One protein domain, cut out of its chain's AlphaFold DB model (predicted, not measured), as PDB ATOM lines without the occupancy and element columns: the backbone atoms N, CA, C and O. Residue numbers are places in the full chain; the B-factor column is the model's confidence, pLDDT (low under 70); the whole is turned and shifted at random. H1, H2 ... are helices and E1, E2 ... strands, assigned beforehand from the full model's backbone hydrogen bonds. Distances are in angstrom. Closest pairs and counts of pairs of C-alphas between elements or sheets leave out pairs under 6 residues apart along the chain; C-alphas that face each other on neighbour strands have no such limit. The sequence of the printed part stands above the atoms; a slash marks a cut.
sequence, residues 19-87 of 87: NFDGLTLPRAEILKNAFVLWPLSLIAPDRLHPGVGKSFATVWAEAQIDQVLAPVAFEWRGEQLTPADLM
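AT A GLANCE: This is residues 19 to 87 of the 87 residues of the protein "2-amino-4-hydroxy-6-hydroxymethyldihydropteridine pyrophosphokinase" of Pseudomonas sp. HMWF007 (UniProt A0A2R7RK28). With little regular structure, three helices, H1, H2 and H3, cluster together; residues 19 to 24 stick out at one end, and a long tail, residues 63 to 87, leads to a turn, residues 75 to 80, sticking out at the other. The 69 printed residues hold E1, H1, H2, H3 in order, mostly helix, with 24 residues in named elements. The whole is loose, radius of gyration of the C-alphas 14.4 A, spanning 43 by 28 by 23 A.

HOW THE PARTS SIT: Start at E1, residues 23 to 25, which pairs with no named strand. H1, residues 28 to 31, and H2, residues 34 to 43, touch only at the corner, closest at C-alphas 30 and 37, 5.1 A. H2 touches H3, residues 56 to 62, closest at C-alphas 41 and 56, 4.7 A; they run opposite ways at a steep tilt of 48 degrees. Every O i to N i+4 pair is within hydrogen-bond range in H3, 5 of 6 in H2; H1 is too short for one.

IN THESE COORDINATES: Find C-alpha 23 at (-37.038, 83.881, 49.271), where E1 begins. H2 runs 14.0 A; H3 runs 9.9 A to C-alpha 62 at (-32.329, 95.587, 25.902).

THE WHOLE: The farthest C-alphas, Asp 21 and Gly 78, are 43.6 A apart. H2 to H3 is a long link. The printed part has no cut; no printed residue is under 70 in pLDDT.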
ATOM      1  N   ASN A  19     -36.964  79.198  44.557       97.94
ATOM      2  CA  ASN A  19     -37.515  79.604  45.843       97.94
ATOM      3  C   ASN A  19     -36.782  78.864  46.969       97.94
ATOM      4  O   ASN A  19     -36.657  77.642  46.926       97.94
ATOM      5  N   PHE A  20     -36.323  79.616  47.962       97.44
ATOM      6  CA  PHE A  20     -35.584  79.142  49.123       97.44
ATOM      7  C   PHE A  20     -36.321  79.629  50.370       97.44
ATOM      8  O   PHE A  20     -36.167  80.778  50.773       97.44
ATOM      9  N   ASP A  21     -37.197  78.788  50.924       95.31
ATOM     10  CA  ASP A  21     -38.005  79.101  52.114       95.31
ATOM     11  C   ASP A  21     -38.773  80.434  52.008       95.31
ATOM     12  O   ASP A  21     -38.822  81.242  52.933       95.31
ATOM     13  N   GLY A  22     -39.372  80.685  50.839       95.19
ATOM     14  CA  GLY A  22     -40.107  81.918  50.551       95.19
ATOM     15  C   GLY A  22     -39.262  83.031  49.921       95.19
ATOM     16  O   GLY A  22     -39.831  83.921  49.289       95.19
ATOM     17  N   LEU A  23     -37.927  82.962  49.986       96.31
ATOM     18  CA  LEU A  23     -37.038  83.881  49.271       96.31
ATOM     19  C   LEU A  23     -36.881  83.432  47.816       96.31
ATOM     20  O   LEU A  23     -36.312  82.382  47.533       96.31
ATOM     21  N   THR A  24     -37.364  84.235  46.872       97.62
ATOM     22  CA  THR A  24     -37.188  83.952  45.439       97.62
ATOM     23  C   THR A  24     -35.951  84.663  44.908       97.62
ATOM     24  O   THR A  24     -35.867  85.889  45.000       97.62
ATOM     25  N   LEU A  25     -35.019  83.894  44.340       98.12
ATOM     26  CA  LEU A  25     -33.797  84.393  43.712       98.12
ATOM     27  C   LEU A  25     -33.704  83.945  42.241       98.12
ATOM     28  O   LEU A  25     -34.111  82.826  41.921       98.12
ATOM     29  N   PRO A  26     -33.120  84.768  41.352       98.12
ATOM     30  CA  PRO A  26     -32.840  86.193  41.532       98.12
ATOM     31  C   PRO A  26     -34.101  87.003  41.834       98.12
ATOM     32  O   PRO A  26     -35.209  86.620  41.452       98.12
ATOM     33  N   ARG A  27     -33.934  88.131  42.521       97.94
ATOM     34  CA  ARG A  27     -35.039  89.034  42.845       97.94
ATOM     35  C   ARG A  27     -35.659  89.552  41.543       97.94
ATOM     36  O   ARG A  27     -34.962  90.113  40.700       97.94
ATOM     37  N   ALA A  28     -36.961  89.337  41.350       96.50
ATOM     38  CA  ALA A  28     -37.638  89.613  40.077       96.50
ATOM     39  C   ALA A  28     -37.569  91.097  39.671       96.50
ATOM     40  O   ALA A  28     -37.618  91.434  38.489       96.50
ATOM     41  N   GLU A  29     -37.447  91.972  40.663       96.81
ATOM     42  CA  GLU A  29     -37.295  93.415  40.558       96.81
ATOM     43  C   GLU A  29     -36.062  93.814  39.738       96.81
ATOM     44  O   GLU A  29     -36.099  94.865  39.102       96.81
ATOM     45  N   ILE A  30     -35.026  92.964  39.650       97.75
ATOM     46  CA  ILE A  30     -33.859  93.205  38.786       97.75
ATOM     47  C   ILE A  30     -34.273  93.415  37.326       97.75
ATOM     48  O   ILE A  30     -33.688  94.244  36.648       97.75
ATOM     49  N   LEU A  31     -35.279  92.691  36.827       97.44
ATOM     50  CA  LEU A  31     -35.695  92.768  35.418       97.44
ATOM     51  C   LEU A  31     -36.840  93.760  35.174       97.44
ATOM     52  O   LEU A  31     -37.269  93.934  34.038       97.44
ATOM     53  N   LYS A  32     -37.376  94.365  36.239       97.06
ATOM     54  CA  LYS A  32     -38.576  95.215  36.180       97.06
ATOM     55  C   LYS A  32     -38.285  96.664  36.535       97.06
ATOM     56  O   LYS A  32     -38.937  97.555  36.005       97.06
ATOM     57  N   ASN A  33     -37.334  96.881  37.441       97.88
ATOM     58  CA  ASN A  33     -37.086  98.183  38.027       97.88
ATOM     59  C   ASN A  33     -35.775  98.757  37.500       97.88
ATOM     60  O   ASN A  33     -34.701  98.224  37.786       97.88
ATOM     61  N   ALA A  34     -35.843  99.892  36.803       97.62
ATOM     62  CA  ALA A  34     -34.652 100.574  36.306       97.62
ATOM     63  C   ALA A  34     -33.700 100.924  37.459       97.62
ATOM     64  O   ALA A  34     -32.489 100.777  37.330       97.62
ATOM     65  N   PHE A  35     -34.241 101.337  38.613       95.75
ATOM     66  CA  PHE A  35     -33.445 101.727  39.784       95.75
ATOM     67  C   PHE A  35     -32.760 100.542  40.484       95.75
ATOM     68  O   PHE A  35     -31.993 100.750  41.416       95.75
ATOM     69  N   VAL A  36     -33.032  99.310  40.044       97.25
ATOM     70  CA  VAL A  36     -32.289  98.105  40.434       97.25
ATOM     71  C   VAL A  36     -31.331  97.706  39.312       97.25
ATOM     72  O   VAL A  36     -30.139  97.518  39.551       97.25
ATOM     73  N   LEU A  37     -31.838  97.611  38.079       98.00
ATOM     74  CA  LEU A  37     -31.085  97.112  36.931       98.00
ATOM     75  C   LEU A  37     -29.925  98.019  36.522       98.00
ATOM     76  O   LEU A  37     -28.834  97.526  36.246       98.00
ATOM     77  N   TRP A  38     -30.150  99.331  36.474       96.94
ATOM     78  CA  TRP A  38     -29.129 100.267  36.024       96.94
ATOM     79  C   TRP A  38     -27.955 100.360  37.004       96.94
ATOM     80  O   TRP A  38     -26.823 100.174  36.568       96.94
ATOM     81  N   PRO A  39     -28.156 100.506  38.331       95.44
ATOM     82  CA  PRO A  39     -27.041 100.386  39.268       95.44
ATOM     83  C   PRO A  39     -26.290  99.055  39.148       95.44
ATOM     84  O   PRO A  39     -25.061  99.052  39.173       95.44
ATOM     85  N   LEU A  40     -26.995  97.930  38.959       96.81
ATOM     86  CA  LEU A  40     -26.355  96.628  38.738       96.81
ATOM     87  C   LEU A  40     -25.502  96.589  37.463       96.81
ATOM     88  O   LEU A  40     -24.412  96.017  37.491       96.81
ATOM     89  N   SER A  41     -25.965  97.196  36.366       97.19
ATOM     90  CA  SER A  41     -25.209  97.248  35.111       97.19
ATOM     91  C   SER A  41     -23.966  98.132  35.203       97.19
ATOM     92  O   SER A  41     -22.996  97.864  34.500       97.19
ATOM     93  N   LEU A  42     -23.951  99.116  36.108       95.25
ATOM     94  CA  LEU A  42     -22.775  99.942  36.393       95.25
ATOM     95  C   LEU A  42     -21.736  99.207  37.254       95.25
ATOM     96  O   LEU A  42     -20.548  99.241  36.943       95.25
ATOM     97  N   ILE A  43     -22.162  98.535  38.330       95.25
ATOM     98  CA  ILE A  43     -21.224  97.927  39.295       95.25
ATOM     99  C   ILE A  43     -20.767  96.513  38.912       95.25
ATOM    100  O   ILE A  43     -19.744  96.044  39.410       95.25
ATOM    101  N   ALA A  44     -21.531  95.808  38.076       97.25
ATOM    102  CA  ALA A  44     -21.243  94.433  37.667       97.25
ATOM    103  C   ALA A  44     -21.653  94.166  36.200       97.25
ATOM    104  O   ALA A  44     -22.409  93.224  35.946       97.25
ATOM    105  N   PRO A  45     -21.158  94.954  35.224       98.19
ATOM    106  CA  PRO A  45     -21.621  94.917  33.832       98.19
ATOM    107  C   PRO A  45     -21.530  93.528  33.193       98.19
ATOM    108  O   PRO A  45     -22.462  93.115  32.504       98.19
ATOM    109  N   ASP A  46     -20.445  92.798  33.464       98.44
ATOM    110  CA  ASP A  46     -20.142  91.499  32.849       98.44
ATOM    111  C   ASP A  46     -20.768  90.306  33.584       98.44
ATOM    112  O   ASP A  46     -20.734  89.176  33.090       98.44
ATOM    113  N   ARG A  47     -21.358  90.522  34.770       98.06
ATOM    114  CA  ARG A  47     -21.983  89.437  35.529       98.06
ATOM    115  C   ARG A  47     -23.248  88.975  34.819       98.06
ATOM    116  O   ARG A  47     -24.135  89.773  34.527       98.06
ATOM    117  N   LEU A  48     -23.347  87.668  34.600       98.44
ATOM    118  CA  LEU A  48     -24.534  87.055  34.021       98.44
ATOM    119  C   LEU A  48     -25.664  86.990  35.054       98.44
ATOM    120  O   LEU A  48     -25.467  86.534  36.182       98.44
ATOM    121  N   HIS A  49     -26.866  87.405  34.659       98.25
ATOM    122  CA  HIS A  49     -28.077  87.132  35.421       98.25
ATOM    123  C   HIS A  49     -28.377  85.623  35.334       98.25
ATOM    124  O   HIS A  49     -28.710  85.148  34.243       98.25
ATOM    125  N   PRO A  50     -28.339  84.852  36.438       97.56
ATOM    126  CA  PRO A  50     -28.341  83.386  36.370       97.56
ATOM    127  C   PRO A  50     -29.654  82.802  35.826       97.56
ATOM    128  O   PRO A  50     -29.655  81.727  35.245       97.56
ATOM    129  N   GLY A  51     -30.771  83.536  35.927       96.25
ATOM    130  CA  GLY A  51     -32.049  83.131  35.324       96.25
ATOM    131  C   GLY A  51     -32.219  83.453  33.829       96.25
ATOM    132  O   GLY A  51     -33.110  82.898  33.202       96.25
ATOM    133  N   VAL A  52     -31.411  84.356  33.254       96.56
ATOM    134  CA  VAL A  52     -31.573  84.831  31.856       96.56
ATOM    135  C   VAL A  52     -30.349  84.489  31.000       96.56
ATOM    136  O   VAL A  52     -30.455  84.396  29.782       96.56
ATOM    137  N   GLY A  53     -29.180  84.291  31.617       97.81
ATOM    138  CA  GLY A  53     -27.933  83.964  30.925       97.81
ATOM    139  C   GLY A  53     -27.307  85.137  30.162       97.81
ATOM    140  O   GLY A  53     -26.432  84.920  29.331       97.81
ATOM    141  N   LYS A  54     -27.742  86.375  30.427       98.44
ATOM    142  CA  LYS A  54     -27.216  87.607  29.815       98.44
ATOM    143  C   LYS A  54     -26.503  88.467  30.853       98.44
ATOM    144  O   LYS A  54     -26.889  88.444  32.022       98.44
ATOM    145  N   SER A  55     -25.491  89.222  30.428       98.69
ATOM    146  CA  SER A  55     -24.784  90.158  31.308       98.69
ATOM    147  C   SER A  55     -25.690  91.324  31.711       98.69
ATOM    148  O   SER A  55     -26.601  91.680  30.960       98.69
ATOM    149  N   PHE A  56     -25.466  91.944  32.873       98.56
ATOM    150  CA  PHE A  56     -26.281  93.092  33.293       98.56
ATOM    151  C   PHE A  56     -26.188  94.277  32.331       98.56
ATOM    152  O   PHE A  56     -27.191  94.960  32.128       98.56
ATOM    153  N   ALA A  57     -25.039  94.478  31.680       98.44
ATOM    154  CA  ALA A  57     -24.908  95.467  30.613       98.44
ATOM    155  C   ALA A  57     -25.863  95.173  29.441       98.44
ATOM    156  O   ALA A  57     -26.576  96.067  28.989       98.44
ATOM    157  N   THR A  58     -25.937  93.915  28.987       98.69
ATOM    158  CA  THR A  58     -26.863  93.514  27.915       98.69
ATOM    159  C   THR A  58     -28.320  93.612  28.358       98.69
ATOM    160  O   THR A  58     -29.140  94.146  27.618       98.69
ATOM    161  N   VAL A  59     -28.651  93.139  29.565       98.25
ATOM    162  CA  VAL A  59     -30.025  93.203  30.088       98.25
ATOM    163  C   VAL A  59     -30.497  94.654  30.187       98.25
ATOM    164  O   VAL A  59     -31.625  94.940  29.806       98.25
ATOM    165  N   TRP A  60     -29.638  95.577  30.635       97.69
ATOM    166  CA  TRP A  60     -29.954  97.006  30.661       97.69
ATOM    167  C   TRP A  60     -30.138  97.594  29.258       97.69
ATOM    168  O   TRP A  60     -31.117  98.295  29.022       97.69
ATOM    169  N   ALA A  61     -29.249  97.277  28.312       97.56
ATOM    170  CA  ALA A  61     -29.332  97.789  26.941       97.56
ATOM    171  C   ALA A  61     -30.599  97.333  26.190       97.56
ATOM    172  O   ALA A  61     -31.099  98.050  25.327       97.56
ATOM    173  N   GLU A  62     -31.114  96.144  26.508       97.44
ATOM    174  CA  GLU A  62     -32.329  95.587  25.902       97.44
ATOM    175  C   GLU A  62     -33.614  95.939  26.675       97.44
ATOM    176  O   GLU A  62     -34.719  95.704  26.175       97.44
ATOM    177  N   ALA A  63     -33.496  96.472  27.894       95.88
ATOM    178  CA  ALA A  63     -34.629  96.693  28.779       95.88
ATOM    179  C   ALA A  63     -35.642  97.674  28.173       95.88
ATOM    180  O   ALA A  63     -35.294  98.735  27.663       95.88
ATOM    181  N   GLN A  64     -36.924  97.324  28.273       95.44
ATOM    182  CA  GLN A  64     -38.045  98.204  27.945       95.44
ATOM    183  C   GLN A  64     -38.718  98.609  29.260       95.44
ATOM    184  O   GLN A  64     -39.679  97.976  29.695       95.44
ATOM    185  N   ILE A  65     -38.137  99.597  29.948       95.56
ATOM    186  CA  ILE A  65     -38.589 100.073  31.262       95.56
ATOM    187  C   ILE A  65     -38.831 101.584  31.185       95.56
ATOM    188  O   ILE A  65     -37.915 102.343  30.888       95.56
ATOM    189  N   ASP A  66     -40.049 102.025  31.510       95.50
ATOM    190  CA  ASP A  66     -40.469 103.434  31.386       95.50
ATOM    191  C   ASP A  66     -39.955 104.345  32.519       95.50
ATOM    192  O   ASP A  66     -40.144 105.563  32.501       95.50
ATOM    193  N   GLN A  67     -39.332 103.770  33.551       96.88
ATOM    194  CA  GLN A  67     -38.811 104.519  34.693       96.88
ATOM    195  C   GLN A  67     -37.571 105.317  34.291       96.88
ATOM    196  O   GLN A  67     -36.489 104.765  34.097       96.88
ATOM    197  N   VAL A  68     -37.723 106.636  34.228       91.44
ATOM    198  CA  VAL A  68     -36.625 107.562  33.946       91.44
ATOM    199  C   VAL A  68     -35.767 107.747  35.192       91.44
ATOM    200  O   VAL A  68     -36.282 108.049  36.270       91.44
ATOM    201  N   LEU A  69     -34.452 107.603  35.032       92.69
ATOM    202  CA  LEU A  69     -33.471 107.830  36.085       92.69
ATOM    203  C   LEU A  69     -32.502 108.925  35.672       92.69
ATOM    204  O   LEU A  69     -32.141 109.047  34.503       92.69
ATOM    205  N   ALA A  70     -32.061 109.691  36.660       91.44
ATOM    206  CA  ALA A  70     -30.973 110.635  36.517       91.44
ATOM    207  C   ALA A  70     -29.996 110.421  37.680       91.44
ATOM    208  O   ALA A  70     -30.444 110.235  38.818       91.44
ATOM    209  N   PRO A  71     -28.683 110.444  37.420       91.12
ATOM    210  CA  PRO A  71     -27.681 110.537  38.468       91.12
ATOM    211  C   PRO A  71     -27.927 111.775  39.330       91.12
ATOM    212  O   PRO A  71     -28.329 112.831  38.840       91.12
ATOM    213  N   VAL A  72     -27.660 111.649  40.626       91.25
ATOM    214  CA  VAL A  72     -27.648 112.781  41.553       91.25
ATOM    215  C   VAL A  72     -26.250 112.868  42.139       91.25
ATOM    216  O   VAL A  72     -25.685 111.856  42.564       91.25
ATOM    217  N   ALA A  73     -25.690 114.077  42.160       93.31
ATOM    218  CA  ALA A  73     -24.425 114.327  42.827       93.31
ATOM    219  C   ALA A  73     -24.529 113.905  44.297       93.31
ATOM    220  O   ALA A  73     -25.375 114.404  45.041       93.31
ATOM    221  N   PHE A  74     -23.658 112.991  44.710       93.12
ATOM    222  CA  PHE A  74     -23.535 112.554  46.086       93.12
ATOM    223  C   PHE A  74     -22.193 113.017  46.635       93.12
ATOM    224  O   PHE A  74     -21.134 112.548  46.216       93.12
ATOM    225  N   GLU A  75     -22.258 113.950  47.580       95.75
ATOM    226  CA  GLU A  75     -21.114 114.413  48.351       95.75
ATOM    227  C   GLU A  75     -21.200 113.835  49.763       95.75
ATOM    228  O   GLU A  75     -22.227 113.940  50.443       95.75
ATOM    229  N   TRP A  76     -20.105 113.244  50.228       94.69
ATOM    230  CA  TRP A  76     -19.998 112.731  51.583       94.69
ATOM    231  C   TRP A  76     -18.761 113.304  52.261       94.69
ATOM    232  O   TRP A  76     -17.638 113.054  51.845       94.69
ATOM    233  N   ARG A  77     -18.966 114.061  53.347       96.25
ATOM    234  CA  ARG A  77     -17.883 114.676  54.143       96.25
ATOM    235  C   ARG A  77     -16.919 115.552  53.316       96.25
ATOM    236  O   ARG A  77     -15.726 115.572  53.607       96.25
ATOM    237  N   GLY A  78     -17.429 116.292  52.329       94.50
ATOM    238  CA  GLY A  78     -16.612 117.143  51.456       94.50
ATOM    239  C   GLY A  78     -15.974 116.412  50.273       94.50
ATOM    240  O   GLY A  78     -15.233 117.031  49.515       94.50
ATOM    241  N   GLU A  79     -16.232 115.112  50.112       95.25
ATOM    242  CA  GLU A  79     -15.734 114.306  49.000       95.25
ATOM    243  C   GLU A  79     -16.861 114.014  48.004       95.25
ATOM    244  O   GLU A  79     -17.921 113.506  48.381       95.25
ATOM    245  N   GLN A  80     -16.631 114.325  46.726       94.19
ATOM    246  CA  GLN A  80     -17.549 113.980  45.643       94.19
ATOM    247  C   GLN A  80     -17.411 112.488  45.319       94.19
ATOM    248  O   GLN A  80     -16.366 112.055  44.838       94.19
ATOM    249  N   LEU A  81     -18.469 111.711  45.564       91.44
ATOM    250  CA  LEU A  81     -18.463 110.255  45.384       91.44
ATOM    251  C   LEU A  81     -19.171 109.786  44.107       91.44
ATOM    252  O   LEU A  81     -19.056 108.615  43.754       91.44
ATOM    253  N   THR A  82     -19.896 110.661  43.407       90.81
ATOM    254  CA  THR A  82     -20.457 110.315  42.088       90.81
ATOM    255  C   THR A  82     -19.354 110.325  41.021       90.81
ATOM    256  O   THR A  82     -18.696 111.359  40.871       90.81
ATOM    257  N   PRO A  83     -19.159 109.228  40.264       88.94
ATOM    258  CA  PRO A  83     -18.258 109.188  39.113       88.94
ATOM    259  C   PRO A  83     -18.556 110.287  38.083       88.94
ATOM    260  O   PRO A  83     -19.715 110.599  37.820       88.94
ATOM    261  N   ALA A  84     -17.509 110.869  37.492       87.88
ATOM    262  CA  ALA A  84     -17.642 112.002  36.571       87.88
ATOM    263  C   ALA A  84     -18.325 111.639  35.242       87.88
ATOM    264  O   ALA A  84     -18.917 112.501  34.607       87.88
ATOM    265  N   ASP A  85     -18.248 110.379  34.824       89.81
ATOM    266  CA  ASP A  85     -18.927 109.830  33.646       89.81
ATOM    267  C   ASP A  85     -20.434 109.615  33.860       89.81
ATOM    268  O   ASP A  85     -21.177 109.457  32.893       89.81
ATOM    269  N   LEU A  86     -20.885 109.640  35.117       87.19
ATOM    270  CA  LEU A  86     -22.297 109.666  35.487       87.19
ATOM    271  C   LEU A  86     -22.810 111.091  35.735       87.19
ATOM    272  O   LEU A  86     -23.935 111.227  36.193       87.19
ATOM    273  N   MET A  87     -22.031 112.148  35.506       86.12
ATOM    274  CA  MET A  87     -22.458 113.538  35.742       86.12
ATOM    275  C   MET A  87     -22.637 114.327  34.448       86.12
ATOM    276  O   MET A  87     -22.009 113.974  33.428       86.12
TER     277      MET A  87